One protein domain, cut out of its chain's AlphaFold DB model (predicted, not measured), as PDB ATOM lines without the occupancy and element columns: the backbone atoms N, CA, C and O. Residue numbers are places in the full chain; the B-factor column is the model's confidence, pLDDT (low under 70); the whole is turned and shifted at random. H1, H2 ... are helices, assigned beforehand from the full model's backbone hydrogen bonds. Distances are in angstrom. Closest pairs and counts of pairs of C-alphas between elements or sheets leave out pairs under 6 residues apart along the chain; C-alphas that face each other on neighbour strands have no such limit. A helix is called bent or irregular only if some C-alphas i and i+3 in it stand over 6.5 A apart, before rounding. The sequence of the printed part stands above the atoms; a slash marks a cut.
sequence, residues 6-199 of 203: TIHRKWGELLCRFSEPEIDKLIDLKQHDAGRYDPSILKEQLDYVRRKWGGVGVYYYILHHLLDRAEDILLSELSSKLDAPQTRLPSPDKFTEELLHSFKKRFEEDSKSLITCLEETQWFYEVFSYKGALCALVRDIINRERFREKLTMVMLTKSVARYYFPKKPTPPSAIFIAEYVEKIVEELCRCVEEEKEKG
ATOM      1  N   THR A   6      68.056  35.571 -34.753       88.25
ATOM      2  CA  THR A   6      66.897  34.672 -34.834       88.25
ATOM      3  C   THR A   6      67.107  33.368 -34.064       88.25
ATOM      4  O   THR A   6      66.176  32.903 -33.404       88.25
ATOM      5  N   ILE A   7      68.322  32.811 -34.099       91.62
ATOM      6  CA  ILE A   7      68.681  31.606 -33.343       91.62
ATOM      7  C   ILE A   7      68.826  31.892 -31.847       91.62
ATOM      8  O   ILE A   7      68.278  31.139 -31.046       91.62
ATOM      9  N   HIS A   8      69.472  33.001 -31.479       92.81
ATOM     10  CA  HIS A   8      69.652  33.423 -30.088       92.81
ATOM     11  C   HIS A   8      68.312  33.612 -29.402       92.81
ATOM     12  O   HIS A   8      68.053  32.987 -28.379       92.81
ATOM     13  N   ARG A   9      67.397  34.339 -30.049       93.44
ATOM     14  CA  ARG A   9      66.023  34.485 -29.575       93.44
ATOM     15  C   ARG A   9      65.318  33.138 -29.444       93.44
ATOM     16  O   ARG A   9      64.727  32.871 -28.409       93.44
ATOM     17  N   LYS A  10      65.364  32.286 -30.477       94.25
ATOM     18  CA  LYS A  10      64.680  30.981 -30.455       94.25
ATOM     19  C   LYS A  10      65.120  30.138 -29.258       94.25
ATOM     20  O   LYS A  10      64.277  29.625 -28.528       94.25
ATOM     21  N   TRP A  11      66.425  29.991 -29.073       94.62
ATOM     22  CA  TRP A  11      66.984  29.173 -28.003       94.62
ATOM     23  C   TRP A  11      66.877  29.855 -26.636       94.62
ATOM     24  O   TRP A  11      66.664  29.168 -25.643       94.62
ATOM     25  N   GLY A  12      66.935  31.185 -26.571       94.50
ATOM     26  CA  GLY A  12      66.661  31.955 -25.358       94.50
ATOM     27  C   GLY A  12      65.235  31.779 -24.859       94.50
ATOM     28  O   GLY A  12      65.025  31.460 -23.691       94.50
ATOM     29  N   GLU A  13      64.245  31.889 -25.742       95.00
ATOM     30  CA  GLU A  13      62.847  31.626 -25.387       95.00
ATOM     31  C   GLU A  13      62.626  30.163 -24.982       95.00
ATOM     32  O   GLU A  13      61.913  29.884 -24.021       95.00
ATOM     33  N   LEU A  14      63.281  29.224 -25.670       92.62
ATOM     34  CA  LEU A  14      63.154  27.799 -25.374       92.62
ATOM     35  C   LEU A  14      63.771  27.416 -24.019       92.62
ATOM     36  O   LEU A  14      63.154  26.692 -23.243       92.62
ATOM     37  N   LEU A  15      64.987  27.890 -23.736       91.00
ATOM     38  CA  LEU A  15      65.777  27.452 -22.582       91.00
ATOM     39  C   LEU A  15      65.646  28.383 -21.378       91.00
ATOM     40  O   LEU A  15      65.580  27.924 -20.242       91.00
ATOM     41  N   CYS A  16      65.618  29.690 -21.622       90.75
ATOM     42  CA  CYS A  16      65.603  30.712 -20.576       90.75
ATOM     43  C   CYS A  16      64.215  31.341 -20.386       90.75
ATOM     44  O   CYS A  16      64.029  32.082 -19.421       90.75
ATOM     45  N   ARG A  17      63.251  31.078 -21.291       94.44
ATOM     46  CA  ARG A  17      61.980  31.827 -21.406       94.44
ATOM     47  C   ARG A  17      62.211  33.337 -21.466       94.44
ATOM     48  O   ARG A  17      61.496  34.116 -20.837       94.44
ATOM     49  N   PHE A  18      63.298  33.715 -22.134       95.56
ATOM     50  CA  PHE A  18      63.799  35.074 -22.144       95.56
ATOM     51  C   PHE A  18      64.673  35.315 -23.369       95.56
ATOM     52  O   PHE A  18      65.561  34.521 -23.682       95.56
ATOM     53  N   SER A  19      64.459  36.455 -24.012       94.62
ATOM     54  CA  SER A  19      65.348  37.016 -25.018       94.62
ATOM     55  C   SER A  19      65.328  38.536 -24.907       94.62
ATOM     56  O   SER A  19      64.275  39.142 -24.707       94.62
ATOM     57  N   GLU A  20      66.496  39.164 -25.011       94.94
ATOM     58  CA  GLU A  20      66.619  40.616 -24.887       94.94
ATOM     59  C   GLU A  20      67.576  41.160 -25.955       94.94
ATOM     60  O   GLU A  20      68.791  40.971 -25.842       94.94
ATOM     61  N   PRO A  21      67.059  41.878 -26.970       91.88
ATOM     62  CA  PRO A  21      67.876  42.477 -28.020       91.88
ATOM     63  C   PRO A  21      68.967  43.423 -27.513       91.88
ATOM     64  O   PRO A  21      69.963  43.632 -28.200       91.88
ATOM     65  N   GLU A  22      68.795  44.058 -26.351       91.81
ATOM     66  CA  GLU A  22      69.868  44.853 -25.751       91.81
ATOM     67  C   GLU A  22      71.044  44.006 -25.269       91.81
ATOM     68  O   GLU A  22      72.178  44.473 -25.360       91.81
ATOM     69  N   ILE A  23      70.798  42.781 -24.799       90.88
ATOM     70  CA  ILE A  23      71.865  41.833 -24.475       90.88
ATOM     71  C   ILE A  23      72.559  41.388 -25.762       90.88
ATOM     72  O   ILE A  23      73.783  41.399 -25.803       90.88
ATOM     73  N   ASP A  24      71.810  41.103 -26.831       88.81
ATOM     74  CA  ASP A  24      72.409  40.744 -28.123       88.81
ATOM     75  C   ASP A  24      73.302  41.882 -28.664       88.81
ATOM     76  O   ASP A  24      74.447  41.670 -29.055       88.81
ATOM     77  N   LYS A  25      72.841  43.140 -28.575       88.06
ATOM     78  CA  LYS A  25      73.668  44.322 -28.897       88.06
ATOM     79  C   LYS A  25      74.880  44.456 -27.981       88.06
ATOM     80  O   LYS A  25      75.950  44.844 -28.438       88.06
ATOM     81  N   LEU A  26      74.706  44.173 -26.690       86.19
ATOM     82  CA  LEU A  26      75.787  44.115 -25.707       86.19
ATOM     83  C   LEU A  26      76.712  42.920 -25.948       86.19
ATOM     84  O   LEU A  26      77.667  42.771 -25.209       86.19
ATOM     85  N   ILE A  27      76.495  42.055 -26.927       82.31
ATOM     86  CA  ILE A  27      77.460  41.009 -27.287       82.31
ATOM     87  C   ILE A  27      78.084  41.297 -28.657       82.31
ATOM     88  O   ILE A  27      79.249  40.993 -28.863       82.31
ATOM     89  N   ASP A  28      77.391  42.014 -29.540       77.94
ATOM     90  CA  ASP A  28      77.862  42.282 -30.909       77.94
ATOM     91  C   ASP A  28      78.734  43.543 -31.099       77.94
ATOM     92  O   ASP A  28      79.223  43.818 -32.200       77.94
ATOM     93  N   LEU A  29      78.926  44.378 -30.075       76.31
ATOM     94  CA  LEU A  29      79.683  45.634 -30.206       76.31
ATOM     95  C   LEU A  29      81.224  45.397 -30.286       76.31
ATOM     96  O   LEU A  29      81.761  44.366 -29.908       76.31
ATOM     97  N   LYS A  30      82.008  46.352 -30.813       55.47
ATOM     98  CA  LYS A  30      83.408  46.137 -31.288       55.47
ATOM     99  C   LYS A  30      84.481  45.715 -30.255       55.47
ATOM    100  O   LYS A  30      85.588  45.373 -30.659       55.47
ATOM    101  N   GLN A  31      84.200  45.750 -28.955       55.38
ATOM    102  CA  GLN A  31      85.087  45.268 -27.877       55.38
ATOM    103  C   GLN A  31      84.697  43.876 -27.331       55.38
ATOM    104  O   GLN A  31      85.230  43.450 -26.313       55.38
ATOM    105  N   HIS A  32      83.764  43.158 -27.960       56.31
ATOM    106  CA  HIS A  32      82.939  42.191 -27.230       56.31
ATOM    107  C   HIS A  32      83.358  40.721 -27.273       56.31
ATOM    108  O   HIS A  32      83.047  39.994 -26.332       56.31
ATOM    109  N   ASP A  33      84.180  40.298 -28.234       54.56
ATOM    110  CA  ASP A  33      84.918  39.036 -28.087       54.56
ATOM    111  C   ASP A  33      85.945  39.124 -26.945       54.56
ATOM    112  O   ASP A  33      86.429  38.103 -26.467       54.56
ATOM    113  N   ALA A  34      86.273  40.327 -26.450       60.12
ATOM    114  CA  ALA A  34      87.222  40.459 -25.356       60.12
ATOM    115  C   ALA A  34      86.711  39.776 -24.083       60.12
ATOM    116  O   ALA A  34      87.516  39.170 -23.405       60.12
ATOM    117  N   GLY A  35      85.399  39.732 -23.810       57.91
ATOM    118  CA  GLY A  35      84.857  38.934 -22.700       57.91
ATOM    119  C   GLY A  35      85.100  37.422 -22.847       57.91
ATOM    120  O   GLY A  35      85.171  36.706 -21.855       57.91
ATOM    121  N   ARG A  36      85.306  36.907 -24.065       64.06
ATOM    122  CA  ARG A  36      85.716  35.503 -24.260       64.06
ATOM    123  C   ARG A  36      87.182  35.257 -23.922       64.06
ATOM    124  O   ARG A  36      87.541  34.135 -23.581       64.06
ATOM    125  N   TYR A  37      88.027  36.278 -24.051       66.19
ATOM    126  CA  TYR A  37      89.480  36.163 -23.896       66.19
ATOM    127  C   TYR A  37      90.015  36.833 -22.619       66.19
ATOM    128  O   TYR A  37      91.134  36.547 -22.199       66.19
ATOM    129  N   ASP A  38      89.214  37.693 -21.993       76.44
ATOM    130  CA  ASP A  38      89.518  38.492 -20.814       76.44
ATOM    131  C   ASP A  38      88.426  38.284 -19.746       76.44
ATOM    132  O   ASP A  38      87.324  38.846 -19.831       76.44
ATOM    133  N   PRO A  39      88.734  37.505 -18.694       78.12
ATOM    134  CA  PRO A  39      87.818  37.260 -17.585       78.12
ATOM    135  C   PRO A  39      87.346  38.530 -16.861       78.12
ATOM    136  O   PRO A  39      86.279  38.515 -16.245       78.12
ATOM    137  N   SER A  40      88.118  39.623 -16.897       81.56
ATOM    138  CA  SER A  40      87.741  40.881 -16.243       81.56
ATOM    139  C   SER A  40      86.608  41.588 -16.989       81.56
ATOM    140  O   SER A  40      85.633  42.004 -16.360       81.56
ATOM    141  N   ILE A  41      86.681  41.615 -18.324       82.56
ATOM    142  CA  ILE A  41      85.635  42.168 -19.194       82.56
ATOM    143  C   ILE A  41      84.370  41.317 -19.091       82.56
ATOM    144  O   ILE A  41      83.276  41.862 -18.930       82.56
ATOM    145  N   LEU A  42      84.517  39.986 -19.094       82.12
ATOM    146  CA  LEU A  42      83.391  39.076 -18.894       82.12
ATOM    147  C   LEU A  42      82.666  39.373 -17.582       82.12
ATOM    148  O   LEU A  42      81.445  39.496 -17.558       82.12
ATOM    149  N   LYS A  43      83.419  39.528 -16.490       84.94
ATOM    150  CA  LYS A  43      82.853  39.829 -15.176       84.94
ATOM    151  C   LYS A  43      82.090  41.154 -15.173       84.94
ATOM    152  O   LYS A  43      80.973  41.195 -14.667       84.94
ATOM    153  N   GLU A  44      82.653  42.211 -15.753       88.31
ATOM    154  CA  GLU A  44      81.990  43.518 -15.831       88.31
ATOM    155  C   GLU A  44      80.674  43.451 -16.621       88.31
ATOM    156  O   GLU A  44      79.645  43.962 -16.168       88.31
ATOM    157  N   GLN A  45      80.688  42.770 -17.771       87.81
ATOM    158  CA  GLN A  45      79.503  42.573 -18.608       87.81
ATOM    159  C   GLN A  45      78.430  41.766 -17.870       87.81
ATOM    160  O   GLN A  45      77.267  42.171 -17.844       87.81
ATOM    161  N   LEU A  46      78.812  40.673 -17.207       88.62
ATOM    162  CA  LEU A  46      77.893  39.857 -16.415       88.62
ATOM    163  C   LEU A  46      77.324  40.627 -15.218       88.62
ATOM    164  O   LEU A  46      76.134  40.505 -14.935       88.62
ATOM    165  N   ASP A  47      78.125  41.452 -14.537       90.56
ATOM    166  CA  ASP A  47      77.653  42.295 -13.436       90.56
ATOM    167  C   ASP A  47      76.666  43.361 -13.929       90.56
ATOM    168  O   ASP A  47      75.645  43.611 -13.281       90.56
ATOM    169  N   TYR A  48      76.922  43.969 -15.090       92.38
ATOM    170  CA  TYR A  48      75.975  44.880 -15.729       92.38
ATOM    171  C   TYR A  48      74.661  44.171 -16.083       92.38
ATOM    172  O   TYR A  48      73.586  44.644 -15.701       92.38
ATOM    173  N   VAL A  49      74.742  43.014 -16.745       93.44
ATOM    174  CA  VAL A  49      73.574  42.218 -17.137       93.44
ATOM    175  C   VAL A  49      72.767  41.797 -15.911       93.44
ATOM    176  O   VAL A  49      71.551  41.981 -15.878       93.44
ATOM    177  N   ARG A  50      73.440  41.315 -14.861       94.31
ATOM    178  CA  ARG A  50      72.813  40.903 -13.602       94.31
ATOM    179  C   ARG A  50      72.096  42.061 -12.917       94.31
ATOM    180  O   ARG A  50      70.981  41.874 -12.437       94.31
ATOM    181  N   ARG A  51      72.694  43.259 -12.878       96.31
ATOM    182  CA  ARG A  51      72.051  44.446 -12.285       96.31
ATOM    183  C   ARG A  51      70.777  44.854 -13.023       96.31
ATOM    184  O   ARG A  51      69.858  45.352 -12.381       96.31
ATOM    185  N   LYS A  52      70.731  44.676 -14.345       97.25
ATOM    186  CA  LYS A  52      69.627  45.169 -15.179       97.25
ATOM    187  C   LYS A  52      68.516  44.141 -15.406       97.25
ATOM    188  O   LYS A  52      67.348  44.508 -15.362       97.25
ATOM    189  N   TRP A  53      68.867  42.872 -15.606       96.88
ATOM    190  CA  TRP A  53      67.929  41.798 -15.967       96.88
ATOM    191  C   TRP A  53      67.965  40.598 -15.009       96.88
ATOM    192  O   TRP A  53      67.291  39.597 -15.240       96.88
ATOM    193  N   GLY A  54      68.733  40.672 -13.920       94.44
ATOM    194  CA  GLY A  54      68.834  39.593 -12.939       94.44
ATOM    195  C   GLY A  54      69.514  38.335 -13.488       94.44
ATOM    196  O   GLY A  54      70.257  38.373 -14.468       94.44
ATOM    197  N   GLY A  55      69.261  37.198 -12.834       92.00
ATOM    198  CA  GLY A  55      69.861  35.909 -13.204       92.00
ATOM    199  C   GLY A  55      69.449  35.413 -14.593       92.00
ATOM    200  O   GLY A  55      70.272  34.859 -15.311       92.00
ATOM    201  N   VAL A  56      68.212  35.681 -15.028       93.38
ATOM    202  CA  VAL A  56      67.740  35.237 -16.351       93.38
ATOM    203  C   VAL A  56      68.496  35.919 -17.495       93.38
ATOM    204  O   VAL A  56      68.849  35.265 -18.474       93.38
ATOM    205  N   GLY A  57      68.839  37.203 -17.336       94.50
ATOM    206  CA  GLY A  57      69.686  37.907 -18.295       94.50
ATOM    207  C   GLY A  57      71.088  37.307 -18.373       94.50
ATOM    208  O   GLY A  57      71.632  37.170 -19.463       94.50
ATOM    209  N   VAL A  58      71.655  36.894 -17.233       91.38
ATOM    210  CA  VAL A  58      72.961  36.215 -17.172       91.38
ATOM    211  C   VAL A  58      72.913  34.881 -17.922       91.38
ATOM    212  O   VAL A  58      73.812  34.596 -18.711       91.38
ATOM    213  N   TYR A  59      71.854  34.086 -17.742       91.38
ATOM    214  CA  TYR A  59      71.687  32.828 -18.477       91.38
ATOM    215  C   TYR A  59      71.577  33.050 -19.984       91.38
ATOM    216  O   TYR A  59      72.265  32.373 -20.744       91.38
ATOM    217  N   TYR A  60      70.777  34.028 -20.413       93.00
ATOM    218  CA  TYR A  60      70.654  34.374 -21.828       93.00
ATOM    219  C   TYR A  60      71.977  34.885 -22.416       93.00
ATOM    220  O   TYR A  60      72.360  34.474 -23.507       93.00
ATOM    221  N   TYR A  61      72.718  35.709 -21.670       91.25
ATOM    222  CA  TYR A  61      74.039  36.198 -22.067       91.25
ATOM    223  C   TYR A  61      75.021  35.047 -22.327       91.25
ATOM    224  O   TYR A  61      75.697  35.013 -23.353       91.25
ATOM    225  N   ILE A  62      75.086  34.074 -21.415       88.88
ATOM    226  CA  ILE A  62      75.962  32.907 -21.566       88.88
ATOM    227  C   ILE A  62      75.499  32.020 -22.717       88.88
ATOM    228  O   ILE A  62      76.320  31.620 -23.541       88.88
ATOM    229  N   LEU A  63      74.192  31.761 -22.821       91.12
ATOM    230  CA  LEU A  63      73.625  31.019 -23.942       91.12
ATOM    231  C   LEU A  63      74.004  31.656 -25.280       91.12
ATOM    232  O   LEU A  63      74.363  30.940 -26.209       91.12
ATOM    233  N   HIS A  64      73.975  32.983 -25.375       91.12
ATOM    234  CA  HIS A  64      74.341  33.683 -26.597       91.12
ATOM    235  C   HIS A  64      75.788  33.375 -27.012       91.12
ATOM    236  O   HIS A  64      76.022  32.932 -28.138       91.12
ATOM    237  N   HIS A  65      76.744  33.480 -26.082       87.31
ATOM    238  CA  HIS A  65      78.146  33.117 -26.337       87.31
ATOM    239  C   HIS A  65      78.322  31.654 -26.751       87.31
ATOM    240  O   HIS A  65      79.136  31.364 -27.633       87.31
ATOM    241  N   LEU A  66      77.562  30.742 -26.136       89.38
ATOM    242  CA  LEU A  66      77.562  29.323 -26.492       89.38
ATOM    243  C   LEU A  66      77.045  29.100 -27.917       89.38
ATOM    244  O   LEU A  66      77.655  28.348 -28.670       89.38
ATOM    245  N   LEU A  67      75.954  29.758 -28.314       92.31
ATOM    246  CA  LEU A  67      75.377  29.618 -29.655       92.31
ATOM    247  C   LEU A  67      76.312  30.151 -30.743       92.31
ATOM    248  O   LEU A  67      76.484  29.498 -31.773       92.31
ATOM    249  N   ASP A  68      76.971  31.280 -30.495       90.19
ATOM    250  CA  ASP A  68      77.996  31.791 -31.405       90.19
ATOM    251  C   ASP A  68      79.165  30.809 -31.525       90.19
ATOM    252  O   ASP A  68      79.654  30.538 -32.624       90.19
ATOM    253  N   ARG A  69      79.595  30.211 -30.404       88.88
ATOM    254  CA  ARG A  69      80.678  29.226 -30.436       88.88
ATOM    255  C   ARG A  69      80.270  27.953 -31.171       88.88
ATOM    256  O   ARG A  69      81.074  27.387 -31.911       88.88
ATOM    257  N   ALA A  70      79.025  27.519 -30.997       93.38
ATOM    258  CA  ALA A  70      78.455  26.414 -31.748       93.38
ATOM    259  C   ALA A  70      78.496  26.693 -33.259       93.38
ATOM    260  O   ALA A  70      78.895  25.819 -34.027       93.38
ATOM    261  N   GLU A  71      78.154  27.908 -33.697       94.81
ATOM    262  CA  GLU A  71      78.238  28.292 -35.109       94.81
ATOM    263  C   GLU A  71      79.672  28.174 -35.652       94.81
ATOM    264  O   GLU A  71      79.887  27.531 -36.683       94.81
ATOM    265  N   ASP A  72      80.655  28.728 -34.940       92.94
ATOM    266  CA  ASP A  72      82.064  28.701 -35.351       92.94
ATOM    267  C   ASP A  72      82.619  27.274 -35.450       92.94
ATOM    268  O   ASP A  72      83.284  26.909 -36.430       92.94
ATOM    269  N   ILE A  73      82.342  26.441 -34.440       95.25
ATOM    270  CA  ILE A  73      82.772  25.039 -34.421       95.25
ATOM    271  C   ILE A  73      82.115  24.289 -35.573       95.25
ATOM    272  O   ILE A  73      82.803  23.572 -36.302       95.25
ATOM    273  N   LEU A  74      80.809  24.468 -35.774       97.31
ATOM    274  CA  LEU A  74      80.086  23.773 -36.828       97.31
ATOM    275  C   LEU A  74      80.593  24.167 -38.218       97.31
ATOM    276  O   LEU A  74      80.801  23.292 -39.056       97.31
ATOM    277  N   LEU A  75      80.858  25.455 -38.453       96.31
ATOM    278  CA  LEU A  75      81.448  25.939 -39.702       96.31
ATOM    279  C   LEU A  75      82.822  25.299 -39.951       96.31
ATOM    280  O   LEU A  75      83.123  24.849 -41.064       96.31
ATOM    281  N   SER A  76      83.655  25.224 -38.910       95.31
ATOM    282  CA  SER A  76      84.969  24.585 -38.970       95.31
ATOM    283  C   SER A  76      84.863  23.090 -39.291       95.31
ATOM    284  O   SER A  76      85.549  22.623 -40.200       95.31
ATOM    285  N   GLU A  77      84.030  22.340 -38.566       95.81
ATOM    286  CA  GLU A  77      83.880  20.889 -38.736       95.81
ATOM    287  C   GLU A  77      83.275  20.539 -40.094       95.81
ATOM    288  O   GLU A  77      83.845  19.748 -40.853       95.81
ATOM    289  N   LEU A  78      82.160  21.183 -40.446       94.69
ATOM    290  CA  LEU A  78      81.453  20.932 -41.695       94.69
ATOM    291  C   LEU A  78      82.342  21.255 -42.899       94.69
ATOM    292  O   LEU A  78      82.510  20.417 -43.785       94.69
ATOM    293  N   SER A  79      82.988  22.426 -42.909       93.31
ATOM    294  CA  SER A  79      83.877  22.796 -44.013       93.31
ATOM    295  C   SER A  79      85.117  21.903 -44.100       93.31
ATOM    296  O   SER A  79      85.673  21.750 -45.184       93.31
ATOM    297  N   SER A  80      85.613  21.357 -42.987       90.94
ATOM    298  CA  SER A  80      86.756  20.436 -42.983       90.94
ATOM    299  C   SER A  80      86.371  19.087 -43.589       90.94
ATOM    300  O   SER A  80      87.047  18.591 -44.489       90.94
ATOM    301  N   LYS A  81      85.233  18.532 -43.159       90.94
ATOM    302  CA  LYS A  81      84.724  17.243 -43.642       90.94
ATOM    303  C   LYS A  81      84.304  17.284 -45.110       90.94
ATOM    304  O   LYS A  81      84.571  16.330 -45.837       90.94
ATOM    305  N   LEU A  82      83.700  18.384 -45.563       89.25
ATOM    306  CA  LEU A  82      83.356  18.588 -46.977       89.25
ATOM    307  C   LEU A  82      84.592  18.781 -47.868       89.25
ATOM    308  O   LEU A  82      84.551  18.458 -49.052       89.25
ATOM    309  N   ASP A  83      85.688  19.299 -47.309       83.56
ATOM    310  CA  ASP A  83      86.954  19.523 -48.020       83.56
ATOM    311  C   ASP A  83      87.894  18.300 -47.982       83.56
ATOM    312  O   ASP A  83      88.969  18.308 -48.599       83.56
ATOM    313  N   ALA A  84      87.520  17.240 -47.257       77.00
ATOM    314  CA  ALA A  84      88.346  16.055 -47.095       77.00
ATOM    315  C   ALA A  84      88.685  15.425 -48.463       77.00
ATOM    316  O   ALA A  84      87.815  15.321 -49.328       77.00
ATOM    317  N   PRO A  85      89.937  14.977 -48.683       63.69
ATOM    318  CA  PRO A  85      90.427  14.470 -49.972       63.69
ATOM    319  C   PRO A  85      89.887  13.075 -50.345       63.69
ATOM    320  O   PRO A  85      90.543  12.313 -51.052       63.69
ATOM    321  N   GLN A  86      88.705  12.720 -49.856       63.03
ATOM    322  CA  GLN A  86      88.060  11.448 -50.129       63.03
ATOM    323  C   GLN A  86      87.445  11.433 -51.529       63.03
ATOM    324  O   GLN A  86      86.849  12.406 -51.984       63.03
ATOM    325  N   THR A  87      87.603  10.304 -52.222       61.19
ATOM    326  CA  THR A  87      87.094  10.089 -53.587       61.19
ATOM    327  C   THR A  87      85.576  10.229 -53.671       61.19
ATOM    328  O   THR A  87      85.053  10.536 -54.741       61.19
ATOM    329  N   ARG A  88      84.872  10.012 -52.551       74.88
ATOM    330  CA  ARG A  88      83.441  10.269 -52.358       74.88
ATOM    331  C   ARG A  88      83.176  10.671 -50.911       74.88
ATOM    332  O   ARG A  88      83.814  10.142 -50.002       74.88
ATOM    333  N   LEU A  89      82.211  11.565 -50.704       84.81
ATOM    334  CA  LEU A  89      81.658  11.785 -49.371       84.81
ATOM    335  C   LEU A  89      80.928  10.515 -48.888       84.81
ATOM    336  O   LEU A  89      80.388   9.778 -49.721       84.81
ATOM    337  N   PRO A  90      80.898  10.257 -47.567       89.88
ATOM    338  CA  PRO A  90      80.042   9.239 -46.968       89.88
ATOM    339  C   PRO A  90      78.564   9.409 -47.347       89.88
ATOM    340  O   PRO A  90      78.148  10.423 -47.915       89.88
ATOM    341  N   SER A  91      77.738   8.428 -46.994       92.75
ATOM    342  CA  SER A  91      76.290   8.614 -47.013       92.75
ATOM    343  C   SER A  91      75.873   9.715 -46.012       92.75
ATOM    344  O   SER A  91      76.580   9.924 -45.018       92.75
ATOM    345  N   PRO A  92      74.781  10.465 -46.269       92.81
ATOM    346  CA  PRO A  92      74.377  11.593 -45.422       92.81
ATOM    347  C   PRO A  92      74.161  11.238 -43.946       92.81
ATOM    348  O   PRO A  92      74.533  12.024 -43.078       92.81
ATOM    349  N   ASP A  93      73.637  10.048 -43.655       93.81
ATOM    350  CA  ASP A  93      73.461   9.501 -42.305       93.81
ATOM    351  C   ASP A  93      74.801   9.372 -41.572       93.81
ATOM    352  O   ASP A  93      75.007   9.982 -40.520       93.81
ATOM    353  N   LYS A  94      75.764   8.672 -42.183       94.62
ATOM    354  CA  LYS A  94      77.099   8.475 -41.615       94.62
ATOM    355  C   LYS A  94      77.848   9.797 -41.464       94.62
ATOM    356  O   LYS A  94      78.502  10.032 -40.451       94.62
ATOM    357  N   PHE A  95      77.751  10.677 -42.459       94.69
ATOM    358  CA  PHE A  95      78.370  11.998 -42.390       94.69
ATOM    359  C   PHE A  95      77.800  12.822 -41.236       94.69
ATOM    360  O   PHE A  95      78.557  13.447 -40.493       94.69
ATOM    361  N   THR A  96      76.476  12.818 -41.078       95.50
ATOM    362  CA  THR A  96      75.790  13.561 -40.018       95.50
ATOM    363  C   THR A  96      76.158  13.017 -38.644       95.50
ATOM    364  O   THR A  96      76.440  13.802 -37.743       95.50
ATOM    365  N   GLU A  97      76.247  11.697 -38.479       95.62
ATOM    366  CA  GLU A  97      76.707  11.080 -37.233       95.62
ATOM    367  C   GLU A  97      78.141  11.508 -36.876       95.62
ATOM    368  O   GLU A  97      78.402  11.974 -35.763       95.62
ATOM    369  N   GLU A  98      79.068  11.431 -37.833       95.38
ATOM    370  CA  GLU A  98      80.454  11.858 -37.632       95.38
ATOM    371  C   GLU A  98      80.571  13.369 -37.358       95.38
ATOM    372  O   GLU A  98      81.416  13.802 -36.562       95.38
ATOM    373  N   LEU A  99      79.748  14.185 -38.025       96.00
ATOM    374  CA  LEU A  99      79.652  15.626 -37.797       96.00
ATOM    375  C   LEU A  99      79.171  15.912 -36.377       96.00
ATOM    376  O   LEU A  99      79.844  16.639 -35.658       96.00
ATOM    377  N   LEU A 100      78.064  15.305 -35.949       96.38
ATOM    378  CA  LEU A 100      77.512  15.486 -34.607       96.38
ATOM    379  C   LEU A 100      78.497  15.044 -33.525       96.38
ATOM    380  O   LEU A 100      78.653  15.741 -32.526       96.38
ATOM    381  N   HIS A 101      79.195  13.924 -33.730       95.56
ATOM    382  CA  HIS A 101      80.193  13.433 -32.783       95.56
ATOM    383  C   HIS A 101      81.358  14.422 -32.605       95.56
ATOM    384  O   HIS A 101      81.694  14.800 -31.481       95.56
ATOM    385  N   SER A 102      81.959  14.866 -33.714       95.81
ATOM    386  CA  SER A 102      83.078  15.823 -33.694       95.81
ATOM    387  C   SER A 102      82.662  17.204 -33.179       95.81
ATOM    388  O   SER A 102      83.360  17.780 -32.342       95.81
ATOM    389  N   PHE A 103      81.495  17.689 -33.610       95.88
ATOM    390  CA  PHE A 103      80.887  18.924 -33.128       95.88
ATOM    391  C   PHE A 103      80.667  18.885 -31.614       95.88
ATOM    392  O   PHE A 103      81.168  19.762 -30.917       95.88
ATOM    393  N   LYS A 104      79.990  17.849 -31.096       94.75
ATOM    394  CA  LYS A 104      79.703  17.701 -29.661       94.75
ATOM    395  C   LYS A 104      80.979  17.738 -28.832       94.75
ATOM    396  O   LYS A 104      81.067  18.518 -27.891       94.75
ATOM    397  N   LYS A 105      81.978  16.938 -29.214       93.56
ATOM    398  CA  LYS A 105      83.250  16.863 -28.492       93.56
ATOM    399  C   LYS A 105      83.919  18.238 -28.382       93.56
ATOM    400  O   LYS A 105      84.275  18.658 -27.286       93.56
ATOM    401  N   ARG A 106      84.054  18.953 -29.502       92.38
ATOM    402  CA  ARG A 106      84.671  20.288 -29.510       92.38
ATOM    403  C   ARG A 106      83.828  21.327 -28.785       92.38
ATOM    404  O   ARG A 106      84.376  22.175 -28.092       92.38
ATOM    405  N   PHE A 107      82.508  21.262 -28.934       91.38
ATOM    406  CA  PHE A 107      81.589  22.163 -28.253       91.38
ATOM    407  C   PHE A 107      81.697  22.016 -26.734       91.38
ATOM    408  O   PHE A 107      81.770  23.023 -26.032       91.38
ATOM    409  N   GLU A 108      81.800  20.785 -26.230       88.69
ATOM    410  CA  GLU A 108      82.041  20.501 -24.815       88.69
ATOM    411  C   GLU A 108      83.416  20.975 -24.330       88.69
ATOM    412  O   GLU A 108      83.537  21.462 -23.209       88.69
ATOM    413  N   GLU A 109      84.463  20.829 -25.139       86.75
ATOM    414  CA  GLU A 109      85.816  21.278 -24.791       86.75
ATOM    415  C   GLU A 109      85.913  22.810 -24.724       86.75
ATOM    416  O   GLU A 109      86.394  23.349 -23.727       86.75
ATOM    417  N   ASP A 110      85.407  23.514 -25.736       83.25
ATOM    418  CA  ASP A 110      85.527  24.971 -25.838       83.25
ATOM    419  C   ASP A 110      84.625  25.700 -24.839       83.25
ATOM    420  O   ASP A 110      85.032  26.685 -24.214       83.25
ATOM    421  N   SER A 111      83.407  25.193 -24.641       80.00
ATOM    422  CA  SER A 111      82.429  25.813 -23.746       80.00
ATOM    423  C   SER A 111      82.832  25.703 -22.272       80.00
ATOM    424  O   SER A 111      82.306  26.442 -21.436       80.00
ATOM    425  N   LYS A 112      83.755  24.790 -21.913       76.75
ATOM    426  CA  LYS A 112      84.167  24.579 -20.513       76.75
ATOM    427  C   LYS A 112      84.756  25.846 -19.930       76.75
ATOM    428  O   LYS A 112      84.411  26.177 -18.807       76.75
ATOM    429  N   SER A 113      85.558  26.561 -20.716       68.56
ATOM    430  CA  SER A 113      86.196  27.817 -20.315       68.56
ATOM    431  C   SER A 113      85.181  28.906 -19.935       68.56
ATOM    432  O   SER A 113      85.287  29.496 -18.861       68.56
ATOM    433  N   LEU A 114      84.150  29.104 -20.762       66.81
ATOM    434  CA  LEU A 114      83.059  30.060 -20.538       66.81
ATOM    435  C   LEU A 114      82.207  29.700 -19.311       66.81
ATOM    436  O   LEU A 114      81.814  30.576 -18.543       66.81
ATOM    437  N   ILE A 115      81.935  28.407 -19.112       64.44
ATOM    438  CA  ILE A 115      81.013  27.920 -18.074       64.44
ATOM    439  C   ILE A 115      81.700  27.729 -16.717       64.44
ATOM    440  O   ILE A 115      81.050  27.891 -15.686       64.44
ATOM    441  N   THR A 116      83.015  27.476 -16.666       62.97
ATOM    442  CA  THR A 116      83.759  27.452 -15.389       62.97
ATOM    443  C   THR A 116      83.641  28.752 -14.596       62.97
ATOM    444  O   THR A 116      83.847  28.747 -13.387       62.97
ATOM    445  N   CYS A 117      83.272  29.859 -15.244       58.88
ATOM    446  CA  CYS A 117      83.015  31.123 -14.567       58.88
ATOM    447  C   CYS A 117      81.668  31.168 -13.817       58.88
ATOM    448  O   CYS A 117      81.497  32.054 -12.982       58.88
ATOM    449  N   LEU A 118      80.716  30.265 -14.101       68.06
ATOM    450  CA  LEU A 118      79.354  30.284 -13.549       68.06
ATOM    451  C   LEU A 118      78.783  28.859 -13.390       68.06
ATOM    452  O   LEU A 118      78.165  28.324 -14.312       68.06
ATOM    453  N   GLU A 119      78.921  28.269 -12.198       69.44
ATOM    454  CA  GLU A 119      78.388  26.932 -11.859       69.44
ATOM    455  C   GLU A 119      76.897  26.766 -12.216       69.44
ATOM    456  O   GLU A 119      76.477  25.715 -12.695       69.44
ATOM    457  N   GLU A 120      76.114  27.841 -12.095       69.06
ATOM    458  CA  GLU A 120      74.680  27.901 -12.409       69.06
ATOM    459  C   GLU A 120      74.345  27.673 -13.897       69.06
ATOM    460  O   GLU A 120      73.176  27.538 -14.249       69.06
ATOM    461  N   THR A 121      75.343  27.620 -14.786       72.00
ATOM    462  CA  THR A 121      75.155  27.437 -16.237       72.00
ATOM    463  C   THR A 121      75.503  26.031 -16.731       72.00
ATOM    464  O   THR A 121      75.381  25.744 -17.922       72.00
ATOM    465  N   GLN A 122      75.872  25.114 -15.826       75.50
ATOM    466  CA  GLN A 122      76.200  23.726 -16.176       75.50
ATOM    467  C   GLN A 122      75.043  22.974 -16.851       75.50
ATOM    468  O   GLN A 122      75.288  22.120 -17.702       75.50
ATOM    469  N   TRP A 123      73.790  23.319 -16.545       79.00
ATOM    470  CA  TRP A 123      72.613  22.663 -17.124       79.00
ATOM    471  C   TRP A 123      72.498  22.843 -18.649       79.00
ATOM    472  O   TRP A 123      71.872  22.011 -19.306       79.00
ATOM    473  N   PHE A 124      73.146  23.854 -19.249       82.12
ATOM    474  CA  PHE A 124      73.225  23.955 -20.712       82.12
ATOM    475  C   PHE A 124      73.915  22.729 -21.329       82.12
ATOM    476  O   PHE A 124      73.488  22.258 -22.383       82.12
ATOM    477  N   TYR A 125      74.925  22.151 -20.664       75.44
ATOM    478  CA  TYR A 125      75.534  20.899 -21.126       75.44
ATOM    479  C   TYR A 125      74.576  19.739 -21.063       75.44
ATOM    480  O   TYR A 125      74.546  18.936 -21.986       75.44
ATOM    481  N   GLU A 126      73.805  19.639 -19.985       82.69
ATOM    482  CA  GLU A 126      72.826  18.570 -19.857       82.69
ATOM    483  C   GLU A 126      71.852  18.633 -21.029       82.69
ATOM    484  O   GLU A 126      71.653  17.627 -21.707       82.69
ATOM    485  N   VAL A 127      71.357  19.830 -21.355       85.12
ATOM    486  CA  VAL A 127      70.489  20.049 -22.512       85.12
ATOM    487  C   VAL A 127      71.164  19.617 -23.818       85.12
ATOM    488  O   VAL A 127      70.605  18.800 -24.548       85.12
ATOM    489  N   PHE A 128      72.369  20.107 -24.118       85.56
ATOM    490  CA  PHE A 128      73.056  19.782 -25.375       85.56
ATOM    491  C   PHE A 128      73.706  18.388 -25.393       85.56
ATOM    492  O   PHE A 128      74.150  17.922 -26.444       85.56
ATOM    493  N   SER A 129      73.721  17.677 -24.264       85.06
ATOM    494  CA  SER A 129      74.142  16.277 -24.200       85.06
ATOM    495  C   SER A 129      73.110  15.347 -24.841       85.06
ATOM    496  O   SER A 129      73.502  14.301 -25.378       85.06
ATOM    497  N   TYR A 130      71.829  15.747 -24.831       89.56
ATOM    498  CA  TYR A 130      70.730  15.028 -25.466       89.56
ATOM    499  C   TYR A 130      70.833  15.113 -26.989       89.56
ATOM    500  O   TYR A 130      70.916  16.196 -27.575       89.56
ATOM    501  N   LYS A 131      70.777  13.951 -27.649       90.75
ATOM    502  CA  LYS A 131      70.964  13.837 -29.101       90.75
ATOM    503  C   LYS A 131      69.948  14.680 -29.879       90.75
ATOM    504  O   LYS A 131      70.346  15.401 -30.790       90.75
ATOM    505  N   GLY A 132      68.673  14.656 -29.485       92.56
ATOM    506  CA  GLY A 132      67.623  15.447 -30.136       92.56
ATOM    507  C   GLY A 132      67.870  16.958 -30.066       92.56
ATOM    508  O   GLY A 132      67.741  17.650 -31.076       92.56
ATOM    509  N   ALA A 133      68.301  17.468 -28.908       92.00
ATOM    510  CA  ALA A 133      68.634  18.881 -28.728       92.00
ATOM    511  C   ALA A 133      69.846  19.292 -29.580       92.00
ATOM    512  O   ALA A 133      69.814  20.325 -30.249       92.00
ATOM    513  N   LEU A 134      70.884  18.453 -29.614       93.94
ATOM    514  CA  LEU A 134      72.067  18.676 -30.441       93.94
ATOM    515  C   LEU A 134      71.724  18.687 -31.940       93.94
ATOM    516  O   LEU A 134      72.131  19.599 -32.658       93.94
ATOM    517  N   CYS A 135      70.934  17.711 -32.405       95.62
ATOM    518  CA  CYS A 135      70.450  17.652 -33.787       95.62
ATOM    519  C   CYS A 135      69.633  18.907 -34.139       95.62
ATOM    520  O   CYS A 135      69.844  19.502 -35.197       95.62
ATOM    521  N   ALA A 136      68.748  19.353 -33.241       95.44
ATOM    522  CA  ALA A 136      67.961  20.566 -33.435       95.44
ATOM    523  C   ALA A 136      68.842  21.821 -33.536       95.44
ATOM    524  O   ALA A 136      68.617  22.635 -34.431       95.44
ATOM    525  N   LEU A 137      69.854  21.956 -32.672       95.56
ATOM    526  CA  LEU A 137      70.789  23.085 -32.692       95.56
ATOM    527  C   LEU A 137      71.565  23.132 -34.009       95.56
ATOM    528  O   LEU A 137      71.560  24.153 -34.694       95.56
ATOM    529  N   VAL A 138      72.189  22.016 -34.393       97.06
ATOM    530  CA  VAL A 138      72.983  21.922 -35.625       97.06
ATOM    531  C   VAL A 138      72.121  22.224 -36.851       97.06
ATOM    532  O   VAL A 138      72.530  23.002 -37.713       97.06
ATOM    533  N   ARG A 139      70.897  21.685 -36.909       96.50
ATOM    534  CA  ARG A 139      69.937  21.980 -37.980       96.50
ATOM    535  C   ARG A 139      69.600  23.466 -38.045       96.50
ATOM    536  O   ARG A 139      69.601  24.049 -39.126       96.50
ATOM    537  N   ASP A 140      69.281  24.069 -36.903       96.19
ATOM    538  CA  ASP A 140      68.900  25.479 -36.834       96.19
ATOM    539  C   ASP A 140      70.044  26.397 -37.283       96.19
ATOM    540  O   ASP A 140      69.789  27.390 -37.962       96.19
ATOM    541  N   ILE A 141      71.296  26.055 -36.956       96.19
ATOM    542  CA  ILE A 141      72.475  26.784 -37.435       96.19
ATOM    543  C   ILE A 141      72.620  26.627 -38.955       96.19
ATOM    544  O   ILE A 141      72.715  27.633 -39.657       96.19
ATOM    545  N   ILE A 142      72.593  25.392 -39.478       95.56
ATOM    546  CA  ILE A 142      72.790  25.114 -40.915       95.56
ATOM    547  C   ILE A 142      71.709  25.769 -41.779       95.56
ATOM    548  O   ILE A 142      71.989  26.224 -42.887       95.56
ATOM    549  N   ASN A 143      70.473  25.852 -41.291       93.94
ATOM    550  CA  ASN A 143      69.371  26.455 -42.040       93.94
ATOM    551  C   ASN A 143      69.406  27.984 -42.104       93.94
ATOM    552  O   ASN A 143      68.609  28.572 -42.832       93.94
ATOM    553  N   ARG A 144      70.327  28.648 -41.399       93.00
ATOM    554  CA  ARG A 144      70.488  30.100 -41.523       93.00
ATOM    555  C   ARG A 144      71.203  30.444 -42.821       93.00
ATOM    556  O   ARG A 144      72.310  29.974 -43.074       93.00
ATOM    557  N   GLU A 145      70.606  31.348 -43.590       91.31
ATOM    558  CA  GLU A 145      71.171  31.889 -44.832       91.31
ATOM    559  C   GLU A 145      72.612  32.377 -44.633       91.31
ATOM    560  O   GLU A 145      73.525  31.892 -45.296       91.31
ATOM    561  N   ARG A 146      72.846  33.202 -43.602       90.94
ATOM    562  CA  ARG A 146      74.184  33.698 -43.235       90.94
ATOM    563  C   ARG A 146      75.208  32.579 -43.017       90.94
ATOM    564  O   ARG A 146      76.370  32.723 -43.392       90.94
ATOM    565  N   PHE A 147      74.810  31.465 -42.400       93.81
ATOM    566  CA  PHE A 147      75.718  30.335 -42.192       93.81
ATOM    567  C   PHE A 147      76.063  29.657 -43.520       93.81
ATOM    568  O   PHE A 147      77.231  29.361 -43.780       93.81
ATOM    569  N   ARG A 148      75.068  29.452 -44.390       92.75
ATOM    570  CA  ARG A 148      75.262  28.861 -45.724       92.75
ATOM    571  C   ARG A 148      76.149  29.735 -46.611       92.75
ATOM    572  O   ARG A 148      77.028  29.210 -47.299       92.75
ATOM    573  N   GLU A 149      75.993  31.055 -46.541       91.69
ATOM    574  CA  GLU A 149      76.875  32.020 -47.206       91.69
ATOM    575  C   GLU A 149      78.316  31.912 -46.691       91.69
ATOM    576  O   GLU A 149      79.243  31.744 -47.488       91.69
ATOM    577  N   LYS A 150      78.515  31.924 -45.362       93.12
ATOM    578  CA  LYS A 150      79.837  31.738 -44.737       93.12
ATOM    579  C   LYS A 150      80.481  30.423 -45.177       93.12
ATOM    580  O   LYS A 150      81.642  30.419 -45.586       93.12
ATOM    581  N   LEU A 151      79.739  29.316 -45.131       93.31
ATOM    582  CA  LEU A 151      80.220  28.005 -45.565       93.31
ATOM    583  C   LEU A 151      80.646  28.028 -47.033       93.31
ATOM    584  O   LEU A 151      81.749  27.587 -47.356       93.31
ATOM    585  N   THR A 152      79.814  28.593 -47.907       90.19
ATOM    586  CA  THR A 152      80.115  28.728 -49.337       90.19
ATOM    587  C   THR A 152      81.404  29.517 -49.550       90.19
ATOM    588  O   THR A 152      82.298  29.054 -50.258       90.19
ATOM    589  N   MET A 153      81.561  30.657 -48.874       90.19
ATOM    590  CA  MET A 153      82.769  31.479 -48.962       90.19
ATOM    591  C   MET A 153      84.021  30.749 -48.466       90.19
ATOM    592  O   MET A 153      85.071  30.815 -49.114       90.19
ATOM    593  N   VAL A 154      83.927  30.005 -47.359       91.19
ATOM    594  CA  VAL A 154      85.037  29.178 -46.860       91.19
ATOM    595  C   VAL A 154      85.412  28.103 -47.883       91.19
ATOM    596  O   VAL A 154      86.595  27.925 -48.181       91.19
ATOM    597  N   MET A 155      84.430  27.414 -48.465       88.00
ATOM    598  CA  MET A 155      84.674  26.361 -49.456       88.00
ATOM    599  C   MET A 155      85.266  26.913 -50.759       88.00
ATOM    600  O   MET A 155      86.208  26.329 -51.303       88.00
ATOM    601  N   LEU A 156      84.796  28.071 -51.230       84.56
ATOM    602  CA  LEU A 156      85.386  28.773 -52.372       84.56
ATOM    603  C   LEU A 156      86.839  29.165 -52.089       84.56
ATOM    604  O   LEU A 156      87.717  28.897 -52.905       84.56
ATOM    605  N   THR A 157      87.119  29.714 -50.907       85.94
ATOM    606  CA  THR A 157      88.480  30.104 -50.503       85.94
ATOM    607  C   THR A 157      89.429  28.904 -50.486       85.94
ATOM    608  O   THR A 157      90.531  28.972 -51.037       85.94
ATOM    609  N   LYS A 158      88.992  27.766 -49.928       83.81
ATOM    610  CA  LYS A 158      89.763  26.510 -49.951       83.81
ATOM    611  C   LYS A 158      90.002  26.013 -51.379       83.81
ATOM    612  O   LYS A 158      91.096  25.537 -51.685       83.81
ATOM    613  N   SER A 159      89.014  26.168 -52.257       78.81
ATOM    614  CA  SER A 159      89.117  25.789 -53.669       78.81
ATOM    615  C   SER A 159      90.141  26.631 -54.423       78.81
ATOM    616  O   SER A 159      91.010  26.084 -55.103       78.81
ATOM    617  N   VAL A 160      90.095  27.952 -54.245       79.56
ATOM    618  CA  VAL A 160      91.055  28.891 -54.838       79.56
ATOM    619  C   VAL A 160      92.472  28.593 -54.348       79.56
ATOM    620  O   VAL A 160      93.394  28.510 -55.155       79.56
ATOM    621  N   ALA A 161      92.657  28.346 -53.048       78.19
ATOM    622  CA  ALA A 161      93.964  27.985 -52.504       78.19
ATOM    623  C   ALA A 161      94.551  26.729 -53.180       78.19
ATOM    624  O   ALA A 161      95.741  26.688 -53.480       78.19
ATOM    625  N   ARG A 162      93.731  25.717 -53.490       72.88
ATOM    626  CA  ARG A 162      94.192  24.505 -54.195       72.88
ATOM    627  C   ARG A 162      94.550  24.759 -55.656       72.88
ATOM    628  O   ARG A 162      95.484  24.131 -56.145       72.88
ATOM    629  N   TYR A 163      93.859  25.679 -56.329       70.25
ATOM    630  CA  TYR A 163      94.202  26.074 -57.698       70.25
ATOM    631  C   TYR A 163      95.630  26.636 -57.778       70.25
ATOM    632  O   TYR A 163      96.399  26.254 -58.656       70.25
ATOM    633  N   TYR A 164      96.014  27.474 -56.811       75.69
ATOM    634  CA  TYR A 164      97.366  28.035 -56.740       75.69
ATOM    635  C   TYR A 164      98.409  27.071 -56.143       75.69
ATOM    636  O   TYR A 164      99.603  27.235 -56.391       75.69
ATOM    637  N   PHE A 165      97.985  26.040 -55.398       75.06
ATOM    638  CA  PHE A 165      98.863  25.052 -54.756       75.06
ATOM    639  C   PHE A 165      98.389  23.602 -55.026       75.06
ATOM    640  O   PHE A 165      97.833  22.954 -54.132       75.06
ATOM    641  N   PRO A 166      98.634  23.048 -56.231       62.31
ATOM    642  CA  PRO A 166      97.935  21.874 -56.785       62.31
ATOM    643  C   PRO A 166      98.310  20.502 -56.185       62.31
ATOM    644  O   PRO A 166      98.158  19.466 -56.824       62.31
ATOM    645  N   LYS A 167      98.769  20.437 -54.932       66.00
ATOM    646  CA  LYS A 167      99.124  19.172 -54.258       66.00
ATOM    647  C   LYS A 167      97.915  18.391 -53.710       66.00
ATOM    648  O   LYS A 167      98.108  17.390 -53.025       66.00
ATOM    649  N   LYS A 168      96.679  18.850 -53.945       59.25
ATOM    650  CA  LYS A 168      95.446  18.271 -53.380       59.25
ATOM    651  C   LYS A 168      94.391  18.022 -54.467       59.25
ATOM    652  O   LYS A 168      94.364  18.768 -55.443       59.25
ATOM    653  N   PRO A 169      93.507  17.021 -54.290       63.81
ATOM    654  CA  PRO A 169      92.414  16.751 -55.222       63.81
ATOM    655  C   PRO A 169      91.467  17.950 -55.371       63.81
ATOM    656  O   PRO A 169      91.303  18.751 -54.443       63.81
ATOM    657  N   THR A 170      90.837  18.056 -56.542       64.62
ATOM    658  CA  THR A 170      89.845  19.089 -56.854       64.62
ATOM    659  C   THR A 170      88.669  18.991 -55.876       64.62
ATOM    660  O   THR A 170      88.161  17.889 -55.658       64.62
ATOM    661  N   PRO A 171      88.246  20.101 -55.252       65.56
ATOM    662  CA  PRO A 171      87.129  20.087 -54.316       65.56
ATOM    663  C   PRO A 171      85.793  19.832 -55.037       65.56
ATOM    664  O   PRO A 171      85.697  20.044 -56.252       65.56
ATOM    665  N   PRO A 172      84.750  19.403 -54.304       72.62
ATOM    666  CA  PRO A 172      83.410  19.281 -54.862       72.62
ATOM    667  C   PRO A 172      82.871  20.632 -55.356       72.62
ATOM    668  O   PRO A 172      83.250  21.689 -54.849       72.62
ATOM    669  N   SER A 173      81.962  20.610 -56.336       78.06
ATOM    670  CA  SER A 173      81.325  21.835 -56.828       78.06
ATOM    671  C   SER A 173      80.427  22.469 -55.759       78.06
ATOM    672  O   SER A 173      79.886  21.779 -54.894       78.06
ATOM    673  N   ALA A 174      80.213  23.786 -55.844       77.50
ATOM    674  CA  ALA A 174      79.309  24.497 -54.936       77.50
ATOM    675  C   ALA A 174      77.874  23.936 -54.975       77.50
ATOM    676  O   ALA A 174      77.233  23.830 -53.935       77.50
ATOM    677  N   ILE A 175      77.403  23.510 -56.157       82.38
ATOM    678  CA  ILE A 175      76.090  22.869 -56.337       82.38
ATOM    679  C   ILE A 175      76.025  21.557 -55.554       82.38
ATOM    680  O   ILE A 175      75.109  21.359 -54.765       82.38
ATOM    681  N   PHE A 176      77.036  20.695 -55.707       85.56
ATOM    682  CA  PHE A 176      77.090  19.432 -54.974       85.56
ATOM    683  C   PHE A 176      77.137  19.657 -53.458       85.56
ATOM    684  O   PHE A 176      76.475  18.941 -52.713       85.56
ATOM    685  N   ILE A 177      77.893  20.658 -52.990       85.31
ATOM    686  CA  ILE A 177      77.945  21.014 -51.566       85.31
ATOM    687  C   ILE A 177      76.564  21.443 -51.068       85.31
ATOM    688  O   ILE A 177      76.131  20.951 -50.031       85.31
ATOM    689  N   ALA A 178      75.867  22.317 -51.798       88.00
ATOM    690  CA  ALA A 178      74.532  22.767 -51.422       88.00
ATOM    691  C   ALA A 178      73.542  21.592 -51.333       88.00
ATOM    692  O   ALA A 178      72.896  21.418 -50.303       88.00
ATOM    693  N   GLU A 179      73.497  20.731 -52.355       90.94
ATOM    694  CA  GLU A 179      72.648  19.531 -52.370       90.94
ATOM    695  C   GLU A 179      72.978  18.563 -51.227       90.94
ATOM    696  O   GLU A 179      72.088  17.968 -50.619       90.94
ATOM    697  N   TYR A 180      74.263  18.384 -50.925       91.69
ATOM    698  CA  TYR A 180      74.693  17.507 -49.846       91.69
ATOM    699  C   TYR A 180      74.337  18.084 -48.471       91.69
ATOM    700  O   TYR A 180      73.919  17.341 -47.586       91.69
ATOM    701  N   VAL A 181      74.440  19.405 -48.298       93.06
ATOM    702  CA  VAL A 181      74.002  20.098 -47.080       93.06
ATOM    703  C   VAL A 181      72.497  19.944 -46.862       93.06
ATOM    704  O   VAL A 181      72.098  19.720 -45.723       93.06
ATOM    705  N   GLU A 182      71.663  19.975 -47.907       95.56
ATOM    706  CA  GLU A 182      70.227  19.696 -47.733       95.56
ATOM    707  C   GLU A 182      69.968  18.273 -47.226       95.56
ATOM    708  O   GLU A 182      69.182  18.083 -46.303       95.56
ATOM    709  N   LYS A 183      70.704  17.276 -47.729       95.88
ATOM    710  CA  LYS A 183      70.593  15.894 -47.228       95.88
ATOM    711  C   LYS A 183      71.016  15.761 -45.763       95.88
ATOM    712  O   LYS A 183      70.443  14.963 -45.029       95.88
ATOM    713  N   ILE A 184      72.002  16.545 -45.321       94.94
ATOM    714  CA  ILE A 184      72.373  16.631 -43.899       94.94
ATOM    715  C   ILE A 184      71.218  17.232 -43.086       94.94
ATOM    716  O   ILE A 184      70.907  16.747 -42.002       94.94
ATOM    717  N   VAL A 185      70.553  18.273 -43.594       95.81
ATOM    718  CA  VAL A 185      69.396  18.886 -42.919       95.81
ATOM    719  C   VAL A 185      68.234  17.899 -42.797       95.81
ATOM    720  O   VAL A 185      67.636  17.806 -41.725       95.81
ATOM    721  N   GLU A 186      67.940  17.135 -43.849       96.38
ATOM    722  CA  GLU A 186      66.933  16.065 -43.830       96.38
ATOM    723  C   GLU A 186      67.249  15.010 -42.761       96.38
ATOM    724  O   GLU A 186      66.378  14.637 -41.971       96.38
ATOM    725  N   GLU A 187      68.511  14.586 -42.678       96.69
ATOM    726  CA  GLU A 187      68.981  13.638 -41.671       96.69
ATOM    727  C   GLU A 187      68.821  14.178 -40.242       96.69
ATOM    728  O   GLU A 187      68.340  13.484 -39.346       96.69
ATOM    729  N   LEU A 188      69.171  15.447 -40.022       95.50
ATOM    730  CA  LEU A 188      68.994  16.100 -38.727       95.50
ATOM    731  C   LEU A 188      67.512  16.230 -38.352       95.50
ATOM    732  O   LEU A 188      67.168  16.066 -37.181       95.50
ATOM    733  N   CYS A 189      66.626  16.495 -39.316       94.19
ATOM    734  CA  CYS A 189      65.180  16.487 -39.090       94.19
ATOM    735  C   CYS A 189      64.698  15.105 -38.642       94.19
ATOM    736  O   CYS A 189      63.998  15.015 -37.634       94.19
ATOM    737  N   ARG A 190      65.126  14.038 -39.327       94.56
ATOM    738  CA  ARG A 190      64.803  12.661 -38.934       94.56
ATOM    739  C   ARG A 190      65.299  12.349 -37.520       94.56
ATOM    740  O   ARG A 190      64.520  11.868 -36.706       94.56
ATOM    741  N   CYS A 191      66.546  12.708 -37.205       92.75
ATOM    742  CA  CYS A 191      67.108  12.565 -35.859       92.75
ATOM    743  C   CYS A 191      66.227  13.233 -34.789       92.75
ATOM    744  O   CYS A 191      65.976  12.648 -33.739       92.75
ATOM    745  N   VAL A 192      65.752  14.458 -35.039       91.94
ATOM    746  CA  VAL A 192      64.901  15.184 -34.083       91.94
ATOM    747  C   VAL A 192      63.567  14.469 -33.863       91.94
ATOM    748  O   VAL A 192      63.142  14.350 -32.716       91.94
ATOM    749  N   GLU A 193      62.912  13.992 -34.921       92.12
ATOM    750  CA  GLU A 193      61.625  13.294 -34.795       92.12
ATOM    751  C   GLU A 193      61.766  11.932 -34.098       92.12
ATOM    752  O   GLU A 193      61.005  11.640 -33.178       92.12
ATOM    753  N   GLU A 194      62.802  11.152 -34.417       91.19
ATOM    754  CA  GLU A 194      63.075   9.878 -33.734       91.19
ATOM    755  C   GLU A 194      63.290  10.053 -32.223       91.19
ATOM    756  O   GLU A 194      62.853   9.232 -31.416       91.19
ATOM    757  N   GLU A 195      63.978  11.119 -31.808       89.00
ATOM    758  CA  GLU A 195      64.228  11.387 -30.387       89.00
ATOM    759  C   GLU A 195      62.971  11.896 -29.662       89.00
ATOM    760  O   GLU A 195      62.789  11.595 -28.477       89.00
ATOM    761  N   LYS A 196      62.066  12.595 -30.366       86.12
ATOM    762  CA  LYS A 196      60.736  12.946 -29.840       86.12
ATOM    763  C   LYS A 196      59.879  11.705 -29.608       86.12
ATOM    764  O   LYS A 196      59.278  11.576 -28.544       86.12
ATOM    765  N   GLU A 197      59.844  10.782 -30.568       84.00
ATOM    766  CA  GLU A 197      59.057   9.545 -30.473       84.00
ATOM    767  C   GLU A 197      59.516   8.639 -29.322       84.00
ATOM    768  O   GLU A 197      58.697   7.982 -28.680       84.00
ATOM    769  N   LYS A 198      60.812   8.657 -28.992       81.19
ATOM    770  CA  LYS A 198      61.378   7.924 -27.843       81.19
ATOM    771  C   LYS A 198      60.999   8.516 -26.480       81.19
ATOM    772  O   LYS A 198      61.418   7.980 -25.456       81.19
ATOM    773  N   GLY A 199      60.250   9.623 -26.440       64.94
ATOM    774  CA  GLY A 199      59.909  10.321 -25.200       64.94
ATOM    775  C   GLY A 199      61.120  10.951 -24.506       64.94
ATOM    776  O   GLY A 199      61.059  11.258 -23.317       64.94
TER     777      GLY A 199
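Overview. This is residues 6 to 199 of the 203 residues of an uncharacterized protein of Archaeoglobales archaeon (UniProt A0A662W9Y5). The long arm H4b of the bent helix H4 runs through the core, with H5 folding back along it as a helical hairpin. H1 and H2 pack beside the first part of H4b, where H4a turns away from it; H8 packs near its other end, and H7 and H9, side by side, cross H5. The printed part has 194 residues with nine named helices, H1 to H9 in chain order, and no named strand: the class is all helix, with mostly crossed packing. The whole is compact, with a radius of gyration of the C-alphas of 18.2 A and spans of 55 by 45 by 26 A.

Along the chain. Begin with H4, residues 39 to 82, by its hydrogen bonds one helix but bent: C-alphas 52 and 55 are 9.5 A apart. Arm H4a is residues 39 to 52, 20.0 A; for arm H4b, find C-alpha 55 at (69.861, 35.909, -13.204) and go 40.3 A to C-alpha 82 at (83.356, 18.588, -46.977). Before it come H1, residues 6 to 16, H2, residues 21 to 28, and H3, residues 34 to 37. After it come H5, residues 92 to 115, 32.5 A, with a kink of 30 degrees near residue 109; H6, residues 123 to 129; H7, residues 131 to 142; H8, residues 145 to 164, 29.0 A; and H9, residues 174 to 197, 35.1 A, ending at C-alpha 197 (59.057, 9.545, -30.473).

Arrangement. H4 is the hub. Look at Leu 74 and Phe 103, the closest C-alphas of H4b and H5, 6.2 A apart: this hairpin has a steep tilt of 42 degrees, opposite ways. H4b touches H1 with residues 56 to 67 alone, closest at C-alphas 64 and 8, 5.9 A, and H2 with residues 57 to 65 alone, closest at C-alphas 61 and 23, 6.5 A. H4a touches H4b at a steep tilt of 48 degrees, closest at C-alphas 50 and 58, 5.9 A; H3 and H4a touch only at the corner, closest at C-alphas 35 and 42, 4.1 A. H8 touches H4b at C-alphas 151 and 75, 6.3 A, at a shallow tilt of 34.9 degrees, only just short of steep. H7 and H9 touch at a shallow tilt of 30 degrees, opposite ways, closest at C-alphas 132 and 192, 4.8 A. H5 touches H9, about perpendicular at 76 degrees, closest at C-alphas 92 and 184, 5.6 A. The hairpin H8 and H9 only just touches, with 3 pairs of C-alphas within 8 A, the closest those of Thr 152 and Ala 174, 7.1 A. H6 is near H5 and H7. Each O i to N i+4 pair is within hydrogen-bond range in H1, H2, H4a, H4b, H6, H7, H8 and H9; in H5 17 of 20 are, and H3 is too short for one.

Size, cuts and confidence. The farthest C-alphas, those of Arg 51 and Pro 166, are 56.2 A apart. The printed part has no cut, and no link is long. Mean pLDDT of the printed part is 85.9; look for values under 70 at residues 30 to 37, 85 to 87, 113 to 120, 166 to 171 and 199.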